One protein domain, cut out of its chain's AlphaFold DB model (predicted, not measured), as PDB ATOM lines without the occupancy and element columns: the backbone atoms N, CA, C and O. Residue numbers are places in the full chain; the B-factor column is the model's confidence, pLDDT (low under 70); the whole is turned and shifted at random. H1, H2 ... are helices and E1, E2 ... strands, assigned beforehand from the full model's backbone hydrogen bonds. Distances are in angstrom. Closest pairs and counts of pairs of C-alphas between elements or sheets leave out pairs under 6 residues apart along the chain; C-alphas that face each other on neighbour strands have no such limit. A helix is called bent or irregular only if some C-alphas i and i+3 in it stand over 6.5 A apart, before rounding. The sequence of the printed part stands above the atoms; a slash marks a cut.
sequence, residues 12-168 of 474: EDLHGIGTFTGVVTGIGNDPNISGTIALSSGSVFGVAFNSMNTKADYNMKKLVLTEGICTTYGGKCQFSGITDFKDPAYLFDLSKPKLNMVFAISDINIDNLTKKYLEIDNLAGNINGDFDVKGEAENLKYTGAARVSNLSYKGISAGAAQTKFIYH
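AT A GLANCE: This is residues 12 to 168 of the 474 residues of an uncharacterized protein of Nitrospirales bacterium LBB_01 (UniProt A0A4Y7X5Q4). The model is one long sheet of nine strands side by side, twisted and bent across into an open trough, with no named helix covering either of its faces. The short helix H1 sits at the rim, at the ends of E6 and E7, and the long link from E5 to E6 lies near the opposite ends of the strands. The printed part has 157 residues, with E1, E2, E3, E4, E5, E6, H1, E7, E8 and E9 along the chain; the class is mostly strand, and the sheet is antiparallel throughout, in that same order from E1 to E9. It is only just compact, close to loose, with a radius of gyration of the C-alphas of 17.7 A, and the C-alphas span 62 by 31 by 24 A.

HOW THE PARTS SIT: E1, residues 14 to 27, is an edge strand and bends by 109 degrees at residue 17. Its antiparallel neighbour E2, residues 30 to 44, bends by 125 degrees at residue 41; the two are a hairpin, with N 19 and O 38 2.8 A apart, within hydrogen-bond range. E2 forms a hairpin with E3, residues 47 to 59, where N 37 and O 54 are 2.8 A apart. E3 forms one with E4, residues 62 to 72, at 160 degrees between directions, with N 55 and O 66 2.9 A apart. E4 and E5, residues 75 to 85, are the next hairpin, with N 70 and O 77 2.8 A apart. E5 and E6, residues 97 to 109, are also a hairpin, with N 78 and O 104 2.8 A apart. E1 to E6 are a meander, each strand the antiparallel neighbour of the one before. H1, residues 110 to 117, is on the sheet at the sheet's level, with a height over the sheet of 1.2 A. In H1, 3 of 4 O i to N i+4 pairs are within hydrogen-bond range. The closest C-alphas of H1 and E7, residues 123 to 136, are those of Asp 111 and Ala 124, 5.0 A apart. E7 is the antiparallel neighbour of E6, with N 103 and O 131 2.8 A apart. E7, E8, residues 141 to 153, and E9, residues 156 to 168, make a second meander of two hairpins, with N 128 and O 147 2.8 A apart in the first and N 148 and O 161 2.7 A apart in the second. E9 is the other edge strand, and E1 and E9 are apart. From edge to edge the strands' lines turn by 38 degrees.

IN THESE COORDINATES: E1 begins at C-alpha 14, (222.189, 188.757, 183.020), and is 27.1 A from first to last C-alpha. E2 measures 25.7 A, E3 25.5 A, E4 26.2 A, E5 30.6 A and E6 29.4 A. H1 begins at C-alpha 110, (206.699, 175.589, 173.485), and measures 10.5 A. E7 measures 32.4 A, E8 29.3 A and E9 32.2 A; E9 ends at C-alpha 168, (227.959, 172.064, 168.542).

THE WHOLE: The two C-alphas farthest apart, those of Ile 27 and Ile 156, are 61.7 A apart. The sheet's C-alphas lie up to 10.9 A off the best plane through them. The printed part, residues 12 to 168, has no cut. The link from E5 to E6, 11 residues, is long; the other links are tight. The mean pLDDT of the printed part is 93.3, and residues 12 to 13 are under 70.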
ATOM      1  N   GLU A  12     226.155 191.853 180.118       59.06
ATOM      2  CA  GLU A  12     224.931 192.230 179.385       59.06
ATOM      3  C   GLU A  12     223.957 191.048 179.266       59.06
ATOM      4  O   GLU A  12     222.785 191.226 178.956       59.06
ATOM      5  N   ASP A  13     224.422 189.835 179.562       69.19
ATOM      6  CA  ASP A  13     223.643 188.619 179.420       69.19
ATOM      7  C   ASP A  13     222.807 188.279 180.660       69.19
ATOM      8  O   ASP A  13     221.966 187.389 180.558       69.19
ATOM      9  N   LEU A  14     222.992 188.954 181.806       80.88
ATOM     10  CA  LEU A  14     222.189 188.757 183.020       80.88
ATOM     11  C   LEU A  14     221.453 190.043 183.421       80.88
ATOM     12  O   LEU A  14     222.056 191.043 183.807       80.88
ATOM     13  N   HIS A  15     220.125 189.980 183.428       83.88
ATOM     14  CA  HIS A  15     219.250 191.041 183.924       83.88
ATOM     15  C   HIS A  15     218.301 190.497 184.989       83.88
ATOM     16  O   HIS A  15     217.908 189.334 184.935       83.88
ATOM     17  N   GLY A  16     217.901 191.340 185.938       86.19
ATOM     18  CA  GLY A  16     216.913 191.001 186.961       86.19
ATOM     19  C   GLY A  16     217.089 191.822 188.233       86.19
ATOM     20  O   GLY A  16     218.051 192.578 188.374       86.19
ATOM     21  N   ILE A  17     216.153 191.658 189.164       90.00
ATOM     22  CA  ILE A  17     216.207 192.264 190.500       90.00
ATOM     23  C   ILE A  17     216.274 191.134 191.515       90.00
ATOM     24  O   ILE A  17     215.492 190.183 191.430       90.00
ATOM     25  N   GLY A  18     217.179 191.222 192.483       92.69
ATOM     26  CA  GLY A  18     217.341 190.149 193.446       92.69
ATOM     27  C   GLY A  18     218.129 190.505 194.689       92.69
ATOM     28  O   GLY A  18     218.595 191.630 194.859       92.69
ATOM     29  N   THR A  19     218.261 189.512 195.558       95.62
ATOM     30  CA  THR A  19     219.013 189.575 196.805       95.62
ATOM     31  C   THR A  19     220.103 188.511 196.817       95.62
ATOM     32  O   THR A  19     219.987 187.447 196.203       95.62
ATOM     33  N   PHE A  20     221.180 188.817 197.531       95.50
ATOM     34  CA  PHE A  20     222.233 187.872 197.863       95.50
ATOM     35  C   PHE A  20     222.401 187.853 199.379       95.50
ATOM     36  O   PHE A  20     222.530 188.909 199.997       95.50
ATOM     37  N   THR A  21     222.426 186.657 199.960       97.31
ATOM     38  CA  THR A  21     222.698 186.451 201.386       97.31
ATOM     39  C   THR A  21     223.819 185.438 201.515       97.31
ATOM     40  O   THR A  21     223.662 184.293 201.093       97.31
ATOM     41  N   GLY A  22     224.944 185.837 202.103       96.81
ATOM     42  CA  GLY A  22     226.132 184.996 202.129       96.81
ATOM     43  C   GLY A  22     227.239 185.503 203.040       96.81
ATOM     44  O   GLY A  22     227.065 186.461 203.791       96.81
ATOM     45  N   VAL A  23     228.384 184.834 202.951       96.75
ATOM     46  CA  VAL A  23     229.598 185.109 203.716       96.75
ATOM     47  C   VAL A  23     230.746 185.354 202.739       96.75
ATOM     48  O   VAL A  23     230.869 184.677 201.719       96.75
ATOM     49  N   VAL A  24     231.595 186.327 203.066       96.19
ATOM     50  CA  VAL A  24     232.846 186.593 202.351       96.19
ATOM     51  C   VAL A  24     234.003 186.198 203.259       96.19
ATOM     52  O   VAL A  24     234.079 186.638 204.405       96.19
ATOM     53  N   THR A  25     234.893 185.353 202.752       95.62
ATOM     54  CA  THR A  25     236.090 184.862 203.453       95.62
ATOM     55  C   THR A  25     237.317 184.982 202.547       95.62
ATOM     56  O   THR A  25     237.183 185.281 201.365       95.62
ATOM     57  N   GLY A  26     238.520 184.746 203.074       91.25
ATOM     58  CA  GLY A  26     239.753 184.735 202.277       91.25
ATOM     59  C   GLY A  26     240.485 186.079 202.219       91.25
ATOM     60  O   GLY A  26     240.291 186.950 203.066       91.25
ATOM     61  N   ILE A  27     241.391 186.209 201.247       87.56
ATOM     62  CA  ILE A  27     242.302 187.355 201.100       87.56
ATOM     63  C   ILE A  27     241.649 188.379 200.168       87.56
ATOM     64  O   ILE A  27     240.971 188.001 199.221       87.56
ATOM     65  N   GLY A  28     241.847 189.682 200.398       84.56
ATOM     66  CA  GLY A  28     241.136 190.736 199.655       84.56
ATOM     67  C   GLY A  28     241.293 190.698 198.127       84.56
ATOM     68  O   GLY A  28     240.426 191.203 197.420       84.56
ATOM     69  N   ASN A  29     242.363 190.090 197.612       85.19
ATOM     70  CA  ASN A  29     242.608 189.911 196.182       85.19
ATOM     71  C   ASN A  29     242.176 188.543 195.629       85.19
ATOM     72  O   ASN A  29     242.295 188.362 194.432       85.19
ATOM     73  N   ASP A  30     241.713 187.603 196.452       88.81
ATOM     74  CA  ASP A  30     241.099 186.334 196.026       88.81
ATOM     75  C   ASP A  30     240.105 185.862 197.107       88.81
ATOM     76  O   ASP A  30     240.351 184.883 197.823       88.81
ATOM     77  N   PRO A  31     239.021 186.627 197.341       95.25
ATOM     78  CA  PRO A  31     238.027 186.264 198.331       95.25
ATOM     79  C   PRO A  31     237.221 185.056 197.855       95.25
ATOM     80  O   PRO A  31     236.919 184.916 196.670       95.25
ATOM     81  N   ASN A  32     236.797 184.234 198.811       96.69
ATOM     82  CA  ASN A  32     235.759 183.241 198.600       96.69
ATOM     83  C   ASN A  32     234.409 183.800 199.066       96.69
ATOM     84  O   ASN A  32     234.235 184.128 200.245       96.69
ATOM     85  N   ILE A  33     233.467 183.912 198.136       97.12
ATOM     86  CA  ILE A  33     232.126 184.459 198.336       97.12
ATOM     87  C   ILE A  33     231.133 183.311 198.198       97.12
ATOM     88  O   ILE A  33     230.961 182.781 197.104       97.12
ATOM     89  N   SER A  34     230.452 182.942 199.280       97.94
ATOM     90  CA  SER A  34     229.466 181.860 199.257       97.94
ATOM     91  C   SER A  34     228.130 182.297 199.839       97.94
ATOM     92  O   SER A  34     228.075 183.087 200.780       97.94
ATOM     93  N   GLY A  35     227.023 181.825 199.270       98.19
ATOM     94  CA  GLY A  35     225.696 182.225 199.724       98.19
ATOM     95  C   GLY A  35     224.566 181.797 198.804       98.19
ATOM     96  O   GLY A  35     224.744 180.996 197.891       98.19
ATOM     97  N   THR A  36     223.392 182.362 199.049       98.12
ATOM     98  CA  THR A  36     222.184 182.143 198.255       98.12
ATOM     99  C   THR A  36     221.881 183.387 197.433       98.12
ATOM    100  O   THR A  36     221.877 184.501 197.959       98.12
ATOM    101  N   ILE A  37     221.593 183.182 196.152       96.44
ATOM    102  CA  ILE A  37     221.120 184.193 195.208       96.44
ATOM    103  C   ILE A  37     219.632 183.947 194.961       96.44
ATOM    104  O   ILE A  37     219.246 182.822 194.640       96.44
ATOM    105  N   ALA A  38     218.820 184.998 195.063       97.00
ATOM    106  CA  ALA A  38     217.407 184.992 194.700       97.00
ATOM    107  C   ALA A  38     217.123 186.143 193.726       97.00
ATOM    108  O   ALA A  38     217.225 187.306 194.103       97.00
ATOM    109  N   LEU A  39     216.775 185.832 192.479       96.06
ATOM    110  CA  LEU A  39     216.440 186.792 191.427       96.06
ATOM    111  C   LEU A  39     214.965 186.675 191.032       96.06
ATOM    112  O   LEU A  39     214.368 185.596 191.053       96.06
ATOM    113  N   SER A  40     214.398 187.790 190.590       95.56
ATOM    114  CA  SER A  40     213.035 187.918 190.084       95.56
ATOM    115  C   SER A  40     213.018 188.725 188.787       95.56
ATOM    116  O   SER A  40     213.843 189.626 188.604       95.56
ATOM    117  N   SER A  41     212.080 188.385 187.897       91.88
ATOM    118  CA  SER A  41     211.773 189.113 186.656       91.88
ATOM    119  C   SER A  41     213.015 189.484 185.841       91.88
ATOM    120  O   SER A  41     213.314 190.659 185.637       91.88
ATOM    121  N   GLY A  42     213.761 188.469 185.412       91.88
ATOM    122  CA  GLY A  42     215.061 188.649 184.782       91.88
ATOM    123  C   GLY A  42     215.231 187.900 183.468       91.88
ATOM    124  O   GLY A  42     214.298 187.301 182.930       91.88
ATOM    125  N   SER A  43     216.452 187.924 182.943       87.88
ATOM    126  CA  SER A  43     216.862 187.118 181.797       87.88
ATOM    127  C   SER A  43     218.319 186.700 181.909       87.88
ATOM    128  O   SER A  43     219.134 187.496 182.362       87.88
ATOM    129  N   VAL A  44     218.644 185.485 181.457       84.38
ATOM    130  CA  VAL A  44     220.024 184.996 181.305       84.38
ATOM    131  C   VAL A  44     220.245 184.568 179.858       84.38
ATOM    132  O   VAL A  44     219.453 183.783 179.342       84.38
ATOM    133  N   PHE A  45     221.276 185.076 179.181       76.38
ATOM    134  CA  PHE A  45     221.567 184.795 177.764       76.38
ATOM    135  C   PHE A  45     220.336 184.986 176.853       76.38
ATOM    136  O   PHE A  45     220.026 184.161 175.992       76.38
ATOM    137  N   GLY A  46     219.555 186.044 177.107       79.06
ATOM    138  CA  GLY A  46     218.312 186.345 176.386       79.06
ATOM    139  C   GLY A  46     217.113 185.443 176.723       79.06
ATOM    140  O   GLY A  46     216.012 185.667 176.201       79.06
ATOM    141  N   VAL A  47     217.280 184.448 177.600       84.38
ATOM    142  CA  VAL A  47     216.217 183.570 178.109       84.38
ATOM    143  C   VAL A  47     215.584 184.222 179.335       84.38
ATOM    144  O   VAL A  47     216.229 184.365 180.370       84.38
ATOM    145  N   ALA A  48     214.322 184.637 179.224       90.44
ATOM    146  CA  ALA A  48     213.605 185.271 180.329       90.44
ATOM    147  C   ALA A  48     213.276 184.261 181.442       90.44
ATOM    148  O   ALA A  48     213.027 183.093 181.153       90.44
ATOM    149  N   PHE A  49     213.217 184.707 182.695       93.88
ATOM    150  CA  PHE A  49     212.747 183.928 183.841       93.88
ATOM    151  C   PHE A  49     211.907 184.801 184.783       93.88
ATOM    152  O   PHE A  49     212.135 186.002 184.922       93.88
ATOM    153  N   ASN A  50     210.934 184.192 185.455       95.56
ATOM    154  CA  ASN A  50     210.086 184.860 186.440       95.56
ATOM    155  C   ASN A  50     210.750 184.878 187.822       95.56
ATOM    156  O   ASN A  50     210.733 185.898 188.507       95.56
ATOM    157  N   SER A  51     211.375 183.768 188.215       96.88
ATOM    158  CA  SER A  51     212.173 183.660 189.437       96.88
ATOM    159  C   SER A  51     213.359 182.726 189.237       96.88
ATOM    160  O   SER A  51     213.287 181.817 188.411       96.88
ATOM    161  N   MET A  52     214.438 182.941 189.986       97.19
ATOM    162  CA  MET A  52     215.615 182.077 190.039       97.19
ATOM    163  C   MET A  52     216.182 182.075 191.459       97.19
ATOM    164  O   MET A  52     216.426 183.134 192.016       97.19
ATOM    165  N   ASN A  53     216.425 180.899 192.027       97.75
ATOM    166  CA  ASN A  53     217.092 180.720 193.312       97.75
ATOM    167  C   ASN A  53     218.246 179.735 193.137       97.75
ATOM    168  O   ASN A  53     218.068 178.719 192.472       97.75
ATOM    169  N   THR A  54     219.414 180.008 193.710       98.12
ATOM    170  CA  THR A  54     220.561 179.087 193.665       98.12
ATOM    171  C   THR A  54     221.529 179.372 194.804       98.12
ATOM    172  O   THR A  54     221.615 180.501 195.288       98.12
ATOM    173  N   LYS A  55     222.280 178.357 195.223       98.56
ATOM    174  CA  LYS A  55     223.465 178.533 196.059       98.56
ATOM    175  C   LYS A  55     224.677 178.747 195.162       98.56
ATOM    176  O   LYS A  55     224.892 177.980 194.226       98.56
ATOM    177  N   ALA A  56     225.472 179.759 195.471       98.06
ATOM    178  CA  ALA A  56     226.675 180.108 194.739       98.06
ATOM    179  C   ALA A  56     227.895 180.069 195.661       98.06
ATOM    180  O   ALA A  56     227.817 180.504 196.808       98.06
ATOM    181  N   ASP A  57     229.011 179.571 195.140       98.12
ATOM    182  CA  ASP A  57     230.349 179.699 195.718       98.12
ATOM    183  C   ASP A  57     231.274 180.244 194.621       98.12
ATOM    184  O   ASP A  57     231.335 179.691 193.520       98.12
ATOM    185  N   TYR A  58     231.897 181.389 194.875       97.19
ATOM    186  CA  TYR A  58     232.664 182.150 193.899       97.19
ATOM    187  C   TYR A  58     234.030 182.544 194.454       97.19
ATOM    188  O   TYR A  58     234.127 183.137 195.526       97.19
ATOM    189  N   ASN A  59     235.065 182.320 193.650       95.44
ATOM    190  CA  ASN A  59     236.372 182.961 193.765       95.44
ATOM    191  C   ASN A  59     236.805 183.479 192.388       95.44
ATOM    192  O   ASN A  59     236.114 183.251 191.393       95.44
ATOM    193  N   MET A  60     237.963 184.140 192.292       93.50
ATOM    194  CA  MET A  60     238.379 184.759 191.026       93.50
ATOM    195  C   MET A  60     238.383 183.789 189.841       93.50
ATOM    196  O   MET A  60     238.048 184.181 188.727       93.50
ATOM    197  N   LYS A  61     238.742 182.523 190.064       95.50
ATOM    198  CA  LYS A  61     238.936 181.529 189.001       95.50
ATOM    199  C   LYS A  61     237.710 180.663 188.747       95.50
ATOM    200  O   LYS A  61     237.703 179.927 187.761       95.50
ATOM    201  N   LYS A  62     236.708 180.684 189.628       96.81
ATOM    202  CA  LYS A  62     235.651 179.674 189.620       96.81
ATOM    203  C   LYS A  62     234.345 180.181 190.215       96.81
ATOM    204  O   LYS A  62     234.332 180.773 191.286       96.81
ATOM    205  N   LEU A  63     233.242 179.848 189.551       97.06
ATOM    206  CA  LEU A  63     231.882 179.943 190.076       97.06
ATOM    207  C   LEU A  63     231.265 178.545 190.129       97.06
ATOM    208  O   LEU A  63     231.208 177.848 189.116       97.06
ATOM    209  N   VAL A  64     230.773 178.143 191.294       98.31
ATOM    210  CA  VAL A  64     230.018 176.909 191.510       98.31
ATOM    211  C   VAL A  64     228.580 177.268 191.832       98.31
ATOM    212  O   VAL A  64     228.324 178.018 192.769       98.31
ATOM    213  N   LEU A  65     227.642 176.706 191.075       98.00
ATOM    214  CA  LEU A  65     226.210 176.865 191.295       98.00
ATOM    215  C   LEU A  65     225.609 175.522 191.698       98.00
ATOM    216  O   LEU A  65     225.769 174.518 190.998       98.00
ATOM    217  N   THR A  66     224.902 175.501 192.822       98.38
ATOM    218  CA  THR A  66     224.199 174.320 193.329       98.38
ATOM    219  C   THR A  66     222.746 174.652 193.648       98.38
ATOM    220  O   THR A  66     222.387 175.812 193.859       98.38
ATOM    221  N   GLU A  67     221.893 173.623 193.624       97.88
ATOM    222  CA  GLU A  67     220.465 173.738 193.960       97.88
ATOM    223  C   GLU A  67     219.748 174.865 193.188       97.88
ATOM    224  O   GLU A  67     218.887 175.560 193.724       97.88
ATOM    225  N   GLY A  68     220.135 175.081 191.926       98.06
ATOM    226  CA  GLY A  68     219.533 176.092 191.071       98.06
ATOM    227  C   GLY A  68     218.117 175.696 190.676       98.06
ATOM    228  O   GLY A  68     217.900 174.594 190.175       98.06
ATOM    229  N   ILE A  69     217.155 176.588 190.886       97.88
ATOM    230  CA  ILE A  69     215.752 176.431 190.497       97.88
ATOM    231  C   ILE A  69     215.287 177.748 189.886       97.88
ATOM    232  O   ILE A  69     215.425 178.798 190.508       97.88
ATOM    233  N   CYS A  70     214.685 177.715 188.703       96.69
ATOM    234  CA  CYS A  70     214.026 178.867 188.109       96.69
ATOM    235  C   CYS A  70     212.659 178.516 187.515       96.69
ATOM    236  O   CYS A  70     212.345 177.359 187.233       96.69
ATOM    237  N   THR A  71     211.822 179.537 187.352       96.88
ATOM    238  CA  THR A  71     210.541 179.444 186.647       96.88
ATOM    239  C   THR A  71     210.616 180.263 185.369       96.88
ATOM    240  O   THR A  71     211.100 181.395 185.374       96.88
ATOM    241  N   THR A  72     210.197 179.682 184.248       93.94
ATOM    242  CA  THR A  72     210.291 180.328 182.935       93.94
ATOM    243  C   THR A  72     209.266 179.749 181.969       93.94
ATOM    244  O   THR A  72     208.974 178.558 182.016       93.94
ATOM    245  N   TYR A  73     208.684 180.598 181.116       91.69
ATOM    246  CA  TYR A  73     207.719 180.218 180.072       91.69
ATOM    247  C   TYR A  73     206.590 179.279 180.546       91.69
ATOM    248  O   TYR A  73     206.147 178.406 179.799       91.69
ATOM    249  N   GLY A  74     206.120 179.465 181.783       92.44
ATOM    250  CA  GLY A  74     205.058 178.657 182.398       92.44
ATOM    251  C   GLY A  74     205.518 177.354 183.061       92.44
ATOM    252  O   GLY A  74     204.713 176.735 183.745       92.44
ATOM    253  N   GLY A  75     206.791 176.973 182.928       96.12
ATOM    254  CA  GLY A  75     207.353 175.764 183.528       96.12
ATOM    255  C   GLY A  75     208.489 176.033 184.513       96.12
ATOM    256  O   GLY A  75     208.708 177.158 184.980       96.12
ATOM    257  N   LYS A  76     209.219 174.968 184.848       97.38
ATOM    258  CA  LYS A  76     210.315 174.968 185.825       97.38
ATOM    259  C   LYS A  76     211.610 174.493 185.184       97.38
ATOM    260  O   LYS A  76     211.608 173.604 184.336       97.38
ATOM    261  N   CYS A  77     212.723 175.032 185.653       96.88
ATOM    262  CA  CYS A  77     214.053 174.559 185.317       96.88
ATOM    263  C   CYS A  77     214.880 174.401 186.594       96.88
ATOM    264  O   CYS A  77     214.791 175.208 187.515       96.88
ATOM    265  N   GLN A  78     215.650 173.325 186.662       98.12
ATOM    266  CA  GLN A  78     216.666 173.081 187.670       98.12
ATOM    267  C   GLN A  78     218.031 173.124 186.997       98.12
ATOM    268  O   GLN A  78     218.170 172.676 185.857       98.12
ATOM    269  N   PHE A  79     219.035 173.652 187.687       97.81
ATOM    270  CA  PHE A  79     220.385 173.734 187.152       97.81
ATOM    271  C   PHE A  79     221.448 173.628 188.240       97.81
ATOM    272  O   PHE A  79     221.239 173.978 189.402       97.81
ATOM    273  N   SER A  80     222.617 173.143 187.851       98.44
ATOM    274  CA  SER A  80     223.823 173.158 188.673       98.44
ATOM    275  C   SER A  80     225.048 173.093 187.777       98.44
ATOM    276  O   SER A  80     224.954 172.735 186.601       98.44
ATOM    277  N   GLY A  81     226.208 173.455 188.310       97.88
ATOM    278  CA  GLY A  81     227.446 173.291 187.571       97.88
ATOM    279  C   GLY A  81     228.555 174.218 188.007       97.88
ATOM    280  O   GLY A  81     228.515 174.838 189.069       97.88
ATOM    281  N   ILE A  82     229.578 174.253 187.167       98.12
ATOM    282  CA  ILE A  82     230.818 174.972 187.409       98.12
ATOM    283  C   ILE A  82     231.119 175.829 186.187       98.12
ATOM    284  O   ILE A  82     230.981 175.381 185.048       98.12
ATOM    285  N   THR A  83     231.567 177.050 186.440       96.62
ATOM    286  CA  THR A  83     232.182 177.919 185.443       96.62
ATOM    287  C   THR A  83     233.604 178.225 185.878       96.62
ATOM    288  O   THR A  83     233.801 178.765 186.964       96.62
ATOM    289  N   ASP A  84     234.579 177.885 185.042       97.31
ATOM    290  CA  ASP A  84     235.973 178.279 185.246       97.31
ATOM    291  C   ASP A  84     236.258 179.569 184.458       97.31
ATOM    292  O   ASP A  84     235.915 179.663 183.275       97.31
ATOM    293  N   PHE A  85     236.910 180.541 185.092       94.12
ATOM    294  CA  PHE A  85     237.359 181.787 184.466       94.12
ATOM    295  C   PHE A  85     238.859 181.691 184.189       94.12
ATOM    296  O   PHE A  85     239.665 181.477 185.100       94.12
ATOM    297  N   LYS A  86     239.243 181.792 182.913       92.00
ATOM    298  CA  LYS A  86     240.648 181.703 182.500       92.00
ATOM    299  C   LYS A  86     241.308 183.075 182.583       92.00
ATOM    300  O   LYS A  86     240.921 183.978 181.847       92.00
ATOM    301  N   ASP A  87     242.341 183.170 183.415       91.00
ATOM    302  CA  ASP A  87     243.184 184.359 183.591       91.00
ATOM    303  C   ASP A  87     242.404 185.640 183.973       91.00
ATOM    304  O   ASP A  87     242.540 186.658 183.292       91.00
ATOM    305  N   PRO A  88     241.588 185.612 185.049       91.94
ATOM    306  CA  PRO A  88     240.830 186.777 185.507       91.94
ATOM    307  C   PRO A  88     241.780 187.896 185.956       91.94
ATOM    308  O   PRO A  88     242.645 187.685 186.809       91.94
ATOM    309  N   ALA A  89     241.616 189.101 185.412       91.50
ATOM    310  CA  ALA A  89     242.473 190.244 185.724       91.50
ATOM    311  C   ALA A  89     242.151 190.886 187.087       91.50
ATOM    312  O   ALA A  89     243.020 191.504 187.701       91.50
ATOM    313  N   TYR A  90     240.908 190.763 187.559       90.38
ATOM    314  CA  TYR A  90     240.425 191.330 188.821       90.38
ATOM    315  C   TYR A  90     239.188 190.575 189.334       90.38
ATOM    316  O   TYR A  90     238.621 189.729 188.642       90.38
ATOM    317  N   LEU A  91     238.771 190.856 190.573       89.44
ATOM    318  CA  LEU A  91     237.571 190.264 191.170       89.44
ATOM    319  C   LEU A  91     236.325 190.584 190.327       89.44
ATOM    320  O   LEU A  91     236.090 191.746 190.008       89.44
ATOM    321  N   PHE A  92     235.513 189.572 190.020       88.50
ATOM    322  CA  PHE A  92     234.378 189.646 189.087       88.50
ATOM    323  C   PHE A  92     234.753 189.887 187.616       88.50
ATOM    324  O   PHE A  92     233.901 190.288 186.825       88.50
ATOM    325  N   ASP A  93     235.991 189.583 187.215       89.00
ATOM    326  CA  ASP A  93     236.308 189.367 185.805       89.00
ATOM    327  C   ASP A  93     235.702 188.029 185.348       89.00
ATOM    328  O   ASP A  93     236.280 186.957 185.515       89.00
ATOM    329  N   LEU A  94     234.488 188.109 184.803       87.69
ATOM    330  CA  LEU A  94     233.738 186.965 184.279       87.69
ATOM    331  C   LEU A  94     234.047 186.701 182.794       87.69
ATOM    332  O   LEU A  94     233.263 186.042 182.106       87.69
ATOM    333  N   SER A  95     235.150 187.248 182.272       85.31
ATOM    334  CA  SER A  95     235.541 187.047 180.880       85.31
ATOM    335  C   SER A  95     236.001 185.608 180.617       85.31
ATOM    336  O   SER A  95     236.429 184.874 181.508       85.31
ATOM    337  N   LYS A  96     235.871 185.178 179.353       88.88
ATOM    338  CA  LYS A  96     236.271 183.842 178.869       88.88
ATOM    339  C   LYS A  96     235.750 182.676 179.739       88.88
ATOM    340  O   LYS A  96     236.533 181.791 180.102       88.88
ATOM    341  N   PRO A  97     234.444 182.632 180.068       92.88
ATOM    342  CA  PRO A  97     233.919 181.573 180.911       92.88
ATOM    343  C   PRO A  97     233.980 180.232 180.174       92.88
ATOM    344  O   PRO A  97     233.579 180.112 179.009       92.88
ATOM    345  N   LYS A  98     234.454 179.206 180.879       95.38
ATOM    346  CA  LYS A  98     234.363 177.809 180.465       95.38
ATOM    347  C   LYS A  98     233.283 177.126 181.294       95.38
ATOM    348  O   LYS A  98     233.476 176.833 182.470       95.38
ATOM    349  N   LEU A  99     232.145 176.881 180.660       95.44
ATOM    350  CA  LEU A  99     230.959 176.314 181.285       95.44
ATOM    351  C   LEU A  99     231.053 174.788 181.386       95.44
ATOM    352  O   LEU A  99     231.543 174.109 180.476       95.44
ATOM    353  N   ASN A 100     230.517 174.261 182.480       97.88
ATOM    354  CA  ASN A 100     230.161 172.866 182.685       97.88
ATOM    355  C   ASN A 100     228.891 172.819 183.544       97.88
ATOM    356  O   ASN A 100     228.954 172.696 184.768       97.88
ATOM    357  N   MET A 101     227.749 172.995 182.887       97.25
ATOM    358  CA  MET A 101     226.437 173.149 183.510       97.25
ATOM    359  C   MET A 101     225.518 171.994 183.122       97.25
ATOM    360  O   MET A 101     225.568 171.520 181.988       97.25
ATOM    361  N   VAL A 102     224.656 171.586 184.047       98.25
ATOM    362  CA  VAL A 102     223.597 170.592 183.853       98.25
ATOM    363  C   VAL A 102     222.260 171.283 184.072       98.25
ATOM    364  O   VAL A 102     222.111 172.050 185.024       98.25
ATOM    365  N   PHE A 103     221.292 171.001 183.208       97.75
ATOM    366  CA  PHE A 103     219.942 171.541 183.265       97.75
ATOM    367  C   PHE A 103     218.916 170.414 183.198       97.75
ATOM    368  O   PHE A 103     219.064 169.487 182.406       97.75
ATOM    369  N   ALA A 104     217.845 170.554 183.972       98.31
ATOM    370  CA  ALA A 104     216.620 169.778 183.845       98.31
ATOM    371  C   ALA A 104     215.451 170.754 183.687       98.31
ATOM    372  O   ALA A 104     215.293 171.673 184.487       98.31
ATOM    373  N   ILE A 105     214.644 170.600 182.644       97.50
ATOM    374  CA  ILE A 105     213.465 171.427 182.374       97.50
ATOM    375  C   ILE A 105     212.205 170.578 182.450       97.50
ATOM    376  O   ILE A 105     212.179 169.424 182.020       97.50
ATOM    377  N   SER A 106     211.142 171.174 182.976       97.94
ATOM    378  CA  SER A 106     209.841 170.532 183.126       97.94
ATOM    379  C   SER A 106     208.725 171.497 182.767       97.94
ATOM    380  O   SER A 106     208.724 172.650 183.200       97.94
ATOM    381  N   ASP A 107     207.779 170.991 181.985       97.00
ATOM    382  CA  ASP A 107     206.534 171.665 181.626       97.00
ATOM    383  C   ASP A 107     206.702 173.065 181.004       97.00
ATOM    384  O   ASP A 107     205.917 173.981 181.234       97.00
ATOM    385  N   ILE A 108     207.757 173.260 180.211       96.19
ATOM    386  CA  ILE A 108     207.981 174.523 179.502       96.19
ATOM    387  C   ILE A 108     207.018 174.602 178.312       96.19
ATOM    388  O   ILE A 108     206.983 173.698 177.476       96.19
ATOM    389  N   ASN A 109     206.250 175.685 178.189       94.62
ATOM    390  CA  ASN A 109     205.315 175.845 177.076       94.62
ATOM    391  C   ASN A 109     206.057 176.243 175.784       94.62
ATOM    392  O   ASN A 109     206.664 177.317 175.704       94.62
ATOM    393  N   ILE A 110     205.988 175.389 174.756       93.56
ATOM    394  CA  ILE A 110     206.699 175.589 173.485       93.56
ATOM    395  C   ILE A 110     206.125 176.741 172.640       93.56
ATOM    396  O   ILE A 110     206.863 177.342 171.860       93.56
ATOM    397  N   ASP A 111     204.850 177.095 172.812       91.25
ATOM    398  CA  ASP A 111     204.205 178.200 172.084       91.25
ATOM    399  C   ASP A 111     204.900 179.534 172.404       91.25
ATOM    400  O   ASP A 111     205.257 180.311 171.519       91.25
ATOM    401  N   ASN A 112     205.228 179.745 173.682       85.00
ATOM    402  CA  ASN A 112     205.946 180.937 174.135       85.00
ATOM    403  C   ASN A 112     207.372 181.021 173.562       85.00
ATOM    404  O   ASN A 112     207.850 182.109 173.237       85.00
ATOM    405  N   LEU A 113     208.057 179.879 173.429       84.88
ATOM    406  CA  LEU A 113     209.405 179.813 172.855       84.88
ATOM    407  C   LEU A 113     209.386 180.069 171.344       84.88
ATOM    408  O   LEU A 113     210.192 180.831 170.813       84.88
ATOM    409  N   THR A 114     208.465 179.422 170.640       85.44
ATOM    410  CA  THR A 114     208.426 179.419 169.175       85.44
ATOM    411  C   THR A 114     207.998 180.763 168.603       85.44
ATOM    412  O   THR A 114     208.635 181.234 167.661       85.44
ATOM    413  N   LYS A 115     207.030 181.442 169.227       82.62
ATOM    414  CA  LYS A 115     206.647 182.817 168.870       82.62
ATOM    415  C   LYS A 115     207.804 183.801 169.010       82.62
ATOM    416  O   LYS A 115     207.994 184.652 168.151       82.62
ATOM    417  N   LYS A 116     208.596 183.671 170.080       79.75
ATOM    418  CA  LYS A 116     209.695 184.601 170.371       79.75
ATOM    419  C   LYS A 116     210.917 184.388 169.476       79.75
ATOM    420  O   LYS A 116     211.541 185.367 169.082       79.75
ATOM    421  N   TYR A 117     211.284 183.134 169.196       78.62
ATOM    422  CA  TYR A 117     212.575 182.820 168.566       78.62
ATOM    423  C   TYR A 117     212.484 182.236 167.154       78.62
ATOM    424  O   TYR A 117     213.473 182.285 166.427       78.62
ATOM    425  N   LEU A 118     211.348 181.643 166.768       76.00
ATOM    426  CA  LEU A 118     211.225 180.887 165.515       76.00
ATOM    427  C   LEU A 118     210.171 181.442 164.552       76.00
ATOM    428  O   LEU A 118     210.126 180.984 163.410       76.00
ATOM    429  N   GLU A 119     209.346 182.401 164.986       83.62
ATOM    430  CA  GLU A 119     208.212 182.932 164.208       83.62
ATOM    431  C   GLU A 119     207.265 181.811 163.735       83.62
ATOM    432  O   GLU A 119     206.714 181.851 162.633       83.62
ATOM    433  N   ILE A 120     207.125 180.751 164.541       85.00
ATOM    434  CA  ILE A 120     206.207 179.646 164.253       85.00
ATOM    435  C   ILE A 120     204.944 179.868 165.072       85.00
ATOM    436  O   ILE A 120     204.946 179.685 166.287       85.00
ATOM    437  N   ASP A 121     203.861 180.214 164.387       88.81
ATOM    438  CA  ASP A 121     202.552 180.356 165.012       88.81
ATOM    439  C   ASP A 121     201.833 179.012 165.153       88.81
ATOM    440  O   ASP A 121     201.904 178.140 164.281       88.81
ATOM    441  N   ASN A 122     201.031 178.899 166.216       90.62
ATOM    442  CA  ASN A 122     200.140 177.766 166.487       90.62
ATOM    443  C   ASN A 122     200.866 176.427 166.686       90.62
ATOM    444  O   ASN A 122     200.309 175.381 166.343       90.62
ATOM    445  N   LEU A 123     202.093 176.452 167.212       94.50
ATOM    446  CA  LEU A 123     202.793 175.269 167.699       94.50
ATOM    447  C   LEU A 123     202.636 175.202 169.220       94.50
ATOM    448  O   LEU A 123     203.223 176.004 169.937       94.50
ATOM    449  N   ALA A 124     201.848 174.249 169.707       95.75
ATOM    450  CA  ALA A 124     201.579 174.081 171.132       95.75
ATOM    451  C   ALA A 124     202.091 172.730 171.645       95.75
ATOM    452  O   ALA A 124     202.239 171.775 170.879       95.75
ATOM    453  N   GLY A 125     202.376 172.672 172.946       97.00
ATOM    454  CA  GLY A 125     202.908 171.500 173.633       97.00
ATOM    455  C   GLY A 125     203.804 171.875 174.813       97.00
ATOM    456  O   GLY A 125     204.186 173.036 174.989       97.00
ATOM    457  N   ASN A 126     204.158 170.873 175.610       97.38
ATOM    458  CA  ASN A 126     204.931 171.041 176.837       97.38
ATOM    459  C   ASN A 126     206.255 170.282 176.706       97.38
ATOM    460  O   ASN A 126     206.253 169.062 176.525       97.38
ATOM    461  N   ILE A 127     207.385 170.989 176.779       97.25
ATOM    462  CA  ILE A 127     208.719 170.392 176.682       97.25
ATOM    463  C   ILE A 127     209.290 170.087 178.070       97.25
ATOM    464  O   ILE A 127     209.289 170.912 178.982       97.25
ATOM    465  N   ASN A 128     209.803 168.869 178.196       98.38
ATOM    466  CA  ASN A 128     210.555 168.352 179.326       98.38
ATOM    467  C   ASN A 128     211.900 167.845 178.803       98.38
ATOM    468  O   ASN A 128     211.978 167.370 177.668       98.38
ATOM    469  N   GLY A 129     212.955 167.891 179.601       98.00
ATOM    470  CA  GLY A 129     214.241 167.384 179.143       98.00
ATOM    471  C   GLY A 129     215.385 167.658 180.090       98.00
ATOM    472  O   GLY A 129     215.279 168.486 180.984       98.00
ATOM    473  N   ASP A 130     216.493 166.986 179.824       98.25
ATOM    474  CA  ASP A 130     217.729 167.107 180.581       98.25
ATOM    475  C   ASP A 130     218.862 167.339 179.587       98.25
ATOM    476  O   ASP A 130     218.943 166.649 178.559       98.25
ATOM    477  N   PHE A 131     219.722 168.318 179.851       98.06
ATOM    478  CA  PHE A 131     220.840 168.622 178.969       98.06
ATOM    479  C   PHE A 131     222.027 169.243 179.695       98.06
ATOM    480  O   PHE A 131     221.889 170.019 180.636       98.06
ATOM    481  N   ASP A 132     223.211 168.930 179.188       98.00
ATOM    482  CA  ASP A 132     224.470 169.528 179.596       98.00
ATOM    483  C   ASP A 132     224.857 170.667 178.650       98.00
ATOM    484  O   ASP A 132     224.643 170.575 177.437       98.00
ATOM    485  N   VAL A 133     225.529 171.682 179.189       96.56
ATOM    486  CA  VAL A 133     226.196 172.756 178.445       96.56
ATOM    487  C   VAL A 133     227.665 172.788 178.848       96.56
ATOM    488  O   VAL A 133     227.994 173.033 180.009       96.56
ATOM    489  N   LYS A 134     228.560 172.514 177.894       97.62
ATOM    490  CA  LYS A 134     230.006 172.405 178.137       97.62
ATOM    491  C   LYS A 134     230.811 173.187 177.107       97.62
ATOM    492  O   LYS A 134     230.517 173.102 175.918       97.62
ATOM    493  N   GLY A 135     231.877 173.855 177.538       95.50
ATOM    494  CA  GLY A 135     232.836 174.517 176.646       95.50
ATOM    495  C   GLY A 135     233.022 175.999 176.942       95.50
ATOM    496  O   GLY A 135     232.518 176.515 177.932       95.50
ATOM    497  N   GLU A 136     233.783 176.672 176.090       91.44
ATOM    498  CA  GLU A 136     233.981 178.124 176.152       91.44
ATOM    499  C   GLU A 136     232.772 178.839 175.538       91.44
ATOM    500  O   GLU A 136     232.126 178.271 174.657       91.44
ATOM    501  N   ALA A 137     232.470 180.068 175.971       83.94
ATOM    502  CA  ALA A 137     231.300 180.829 175.503       83.94
ATOM    503  C   ALA A 137     231.157 180.887 173.967       83.94
ATOM    504  O   ALA A 137     230.050 180.807 173.442       83.94
ATOM    505  N   GLU A 138     232.272 180.964 173.239       83.69
ATOM    506  CA  GLU A 138     232.301 180.998 171.771       83.69
ATOM    507  C   GLU A 138     232.151 179.622 171.094       83.69
ATOM    508  O   GLU A 138     231.894 179.540 169.893       83.69
ATOM    509  N   ASN A 139     232.293 178.526 171.843       89.81
ATOM    510  CA  ASN A 139     232.257 177.155 171.330       89.81
ATOM    511  C   ASN A 139     231.532 176.207 172.301       89.81
ATOM    512  O   ASN A 139     232.037 175.140 172.672       89.81
ATOM    513  N   LEU A 140     230.330 176.605 172.721       92.19
ATOM    514  CA  LEU A 140     229.490 175.793 173.592       92.19
ATOM    515  C   LEU A 140     228.973 174.544 172.871       92.19
ATOM    516  O   LEU A 140     228.526 174.575 171.718       92.19
ATOM    517  N   LYS A 141     229.011 173.423 173.590       96.31
ATOM    518  CA  LYS A 141     228.409 172.151 173.215       96.31
ATOM    519  C   LYS A 141     227.241 171.857 174.142       96.31
ATOM    520  O   LYS A 141     227.407 171.816 175.357       96.31
ATOM    521  N   TYR A 142     226.099 171.557 173.543       96.94
ATOM    522  CA  TYR A 142     224.885 171.158 174.236       96.94
ATOM    523  C   TYR A 142     224.632 169.689 173.936       96.94
ATOM    524  O   TYR A 142     224.800 169.241 172.797       96.94
ATOM    525  N   THR A 143     224.288 168.896 174.940       98.50
ATOM    526  CA  THR A 143     223.995 167.468 174.760       98.50
ATOM    527  C   THR A 143     222.898 167.065 175.719       98.50
ATOM    528  O   THR A 143     223.024 167.311 176.910       98.50
ATOM    529  N   GLY A 144     221.833 166.450 175.218       98.31
ATOM    530  CA  GLY A 144     220.710 166.114 176.077       98.31
ATOM    531  C   GLY A 144     219.622 165.302 175.403       98.31
ATOM    532  O   GLY A 144     219.782 164.783 174.294       98.31
ATOM    533  N   ALA A 145     218.502 165.200 176.105       98.38
ATOM    534  CA  ALA A 145     217.278 164.597 175.621       98.38
ATOM    535  C   ALA A 145     216.097 165.524 175.900       98.38
ATOM    536  O   ALA A 145     216.048 166.193 176.928       98.38
ATOM    537  N   ALA A 146     215.138 165.536 174.983       98.06
ATOM    538  CA  ALA A 146     213.905 166.291 175.119       98.06
ATOM    539  C   ALA A 146     212.704 165.389 174.837       98.06
ATOM    540  O   ALA A 146     212.767 164.490 173.997       98.06
ATOM    541  N   ARG A 147     211.604 165.656 175.536       98.31
ATOM    542  CA  ARG A 147     210.283 165.069 175.329       98.31
ATOM    543  C   ARG A 147     209.263 166.193 175.272       98.31
ATOM    544  O   ARG A 147     209.243 167.045 176.153       98.31
ATOM    545  N   VAL A 148     208.421 166.184 174.255       97.94
ATOM    546  CA  VAL A 148     207.312 167.117 174.091       97.94
ATOM    547  C   VAL A 148     206.018 166.331 174.214       97.94
ATOM    548  O   VAL A 148     205.808 165.376 173.469       97.94
ATOM    549  N   SER A 149     205.157 166.710 175.150       97.69
ATOM    550  CA  SER A 149     203.799 166.179 175.275       97.69
ATOM    551  C   SER A 149     202.783 167.156 174.688       97.69
ATOM    552  O   SER A 149     203.061 168.351 174.559       97.69
ATOM    553  N   ASN A 150     201.602 166.640 174.332       96.06
ATOM    554  CA  ASN A 150     200.484 167.423 173.791       96.06
ATOM    555  C   ASN A 150     200.881 168.282 172.579       96.06
ATOM    556  O   ASN A 150     200.419 169.412 172.420       96.06
ATOM    557  N   LEU A 151     201.769 167.747 171.738       96.81
ATOM    558  CA  LEU A 151     202.248 168.427 170.551       96.81
ATOM    559  C   LEU A 151     201.081 168.621 169.587       96.81
ATOM    560  O   LEU A 151     200.421 167.661 169.188       96.81
ATOM    561  N   SER A 152     200.852 169.858 169.170       95.38
ATOM    562  CA  SER A 152     199.888 170.175 168.124       95.38
ATOM    563  C   SER A 152     200.384 171.321 167.258       95.38
ATOM    564  O   SER A 152     201.106 172.205 167.719       95.38
ATOM    565  N   TYR A 153     200.002 171.293 165.987       93.94
ATOM    566  CA  TYR A 153     200.320 172.345 165.033       93.94
ATOM    567  C   TYR A 153     199.064 172.737 164.265       93.94
ATOM    568  O   TYR A 153     198.421 171.888 163.648       93.94
ATOM    569  N   LYS A 154     198.693 174.023 164.317       92.25
ATOM    570  CA  LYS A 154     197.471 174.558 163.681       92.25
ATOM    571  C   LYS A 154     196.206 173.761 164.041       92.25
ATOM    572  O   LYS A 154     195.380 173.467 163.181       92.25
ATOM    573  N   GLY A 155     196.081 173.377 165.314       90.88
ATOM    574  CA  GLY A 155     194.946 172.606 165.836       90.88
ATOM    575  C   GLY A 155     194.976 171.105 165.521       90.88
ATOM    576  O   GLY A 155     194.132 170.369 166.020       90.88
ATOM    577  N   ILE A 156     195.947 170.626 164.738       90.56
ATOM    578  CA  ILE A 156     196.116 169.201 164.447       90.56
ATOM    579  C   ILE A 156     197.016 168.591 165.523       90.56
ATOM    580  O   ILE A 156     198.168 169.003 165.676       90.56
ATOM    581  N   SER A 157     196.495 167.611 166.264       92.56
ATOM    582  CA  SER A 157     197.276 166.863 167.254       92.56
ATOM    583  C   SER A 157     198.329 165.991 166.569       92.56
ATOM    584  O   SER A 157     198.024 165.234 165.649       92.56
ATOM    585  N   ALA A 158     199.565 166.088 167.048       93.44
ATOM    586  CA  ALA A 158     200.691 165.235 166.679       93.44
ATOM    587  C   ALA A 158     201.131 164.325 167.844       93.44
ATOM    588  O   ALA A 158     202.121 163.607 167.718       93.44
ATOM    589  N   GLY A 159     200.395 164.331 168.961       95.44
ATOM    590  CA  GLY A 159     200.633 163.462 170.111       95.44
ATOM    591  C   GLY A 159     201.865 163.864 170.922       95.44
ATOM    592  O   GLY A 159     201.901 164.943 171.512       95.44
ATOM    593  N   ALA A 160     202.860 162.985 171.000       97.31
ATOM    594  CA  ALA A 160     204.089 163.211 171.753       97.31
ATOM    595  C   ALA A 160     205.321 163.084 170.856       97.31
ATOM    596  O   ALA A 160     205.357 162.253 169.952       97.31
ATOM    597  N   ALA A 161     206.350 163.880 171.135       98.00
ATOM    598  CA  ALA A 161     207.644 163.797 170.477       98.00
ATOM    599  C   ALA A 161     208.756 163.544 171.494       98.00
ATOM    600  O   ALA A 161     208.680 163.979 172.639       98.00
ATOM    601  N   GLN A 162     209.826 162.880 171.084       98.12
ATOM    602  CA  GLN A 162     211.034 162.749 171.895       98.12
ATOM    603  C   GLN A 162     212.268 162.699 171.010       98.12
ATOM    604  O   GLN A 162     212.182 162.289 169.857       98.12
ATOM    605  N   THR A 163     213.417 163.116 171.532       98.19
ATOM    606  CA  THR A 163     214.689 163.048 170.809       98.19
ATOM    607  C   THR A 163     215.880 163.141 171.752       98.19
ATOM    608  O   THR A 163     215.785 163.724 172.834       98.19
ATOM    609  N   LYS A 164     217.024 162.607 171.324       98.31
ATOM    610  CA  LYS A 164     218.337 162.971 171.862       98.31
ATOM    611  C   LYS A 164     218.992 163.951 170.906       98.31
ATOM    612  O   LYS A 164     218.989 163.718 169.699       98.31
ATOM    613  N   PHE A 165     219.587 165.011 171.435       97.81
ATOM    614  CA  PHE A 165     220.194 166.049 170.616       97.81
ATOM    615  C   PHE A 165     221.628 166.362 171.035       97.81
ATOM    616  O   PHE A 165     222.006 166.256 172.203       97.81
ATOM    617  N   ILE A 166     222.426 166.772 170.053       98.00
ATOM    618  CA  ILE A 166     223.739 167.383 170.254       98.00
ATOM    619  C   ILE A 166     223.774 168.654 169.419       98.00
ATOM    620  O   ILE A 166     223.571 168.582 168.211       98.00
ATOM    621  N   TYR A 167     224.060 169.796 170.035       95.25
ATOM    622  CA  TYR A 167     224.349 171.035 169.316       95.25
ATOM    623  C   TYR A 167     225.799 171.445 169.557       95.25
ATOM    624  O   TYR A 167     226.236 171.541 170.702       95.25
ATOM    625  N   HIS A 168     226.563 171.634 168.483       95.06
ATOM    626  CA  HIS A 168     227.959 172.064 168.542       95.06
ATOM    627  C   HIS A 168     228.381 172.632 167.188       95.06
ATOM    628  O   HIS A 168     228.090 172.021 166.158       95.06
TER     629      HIS A 168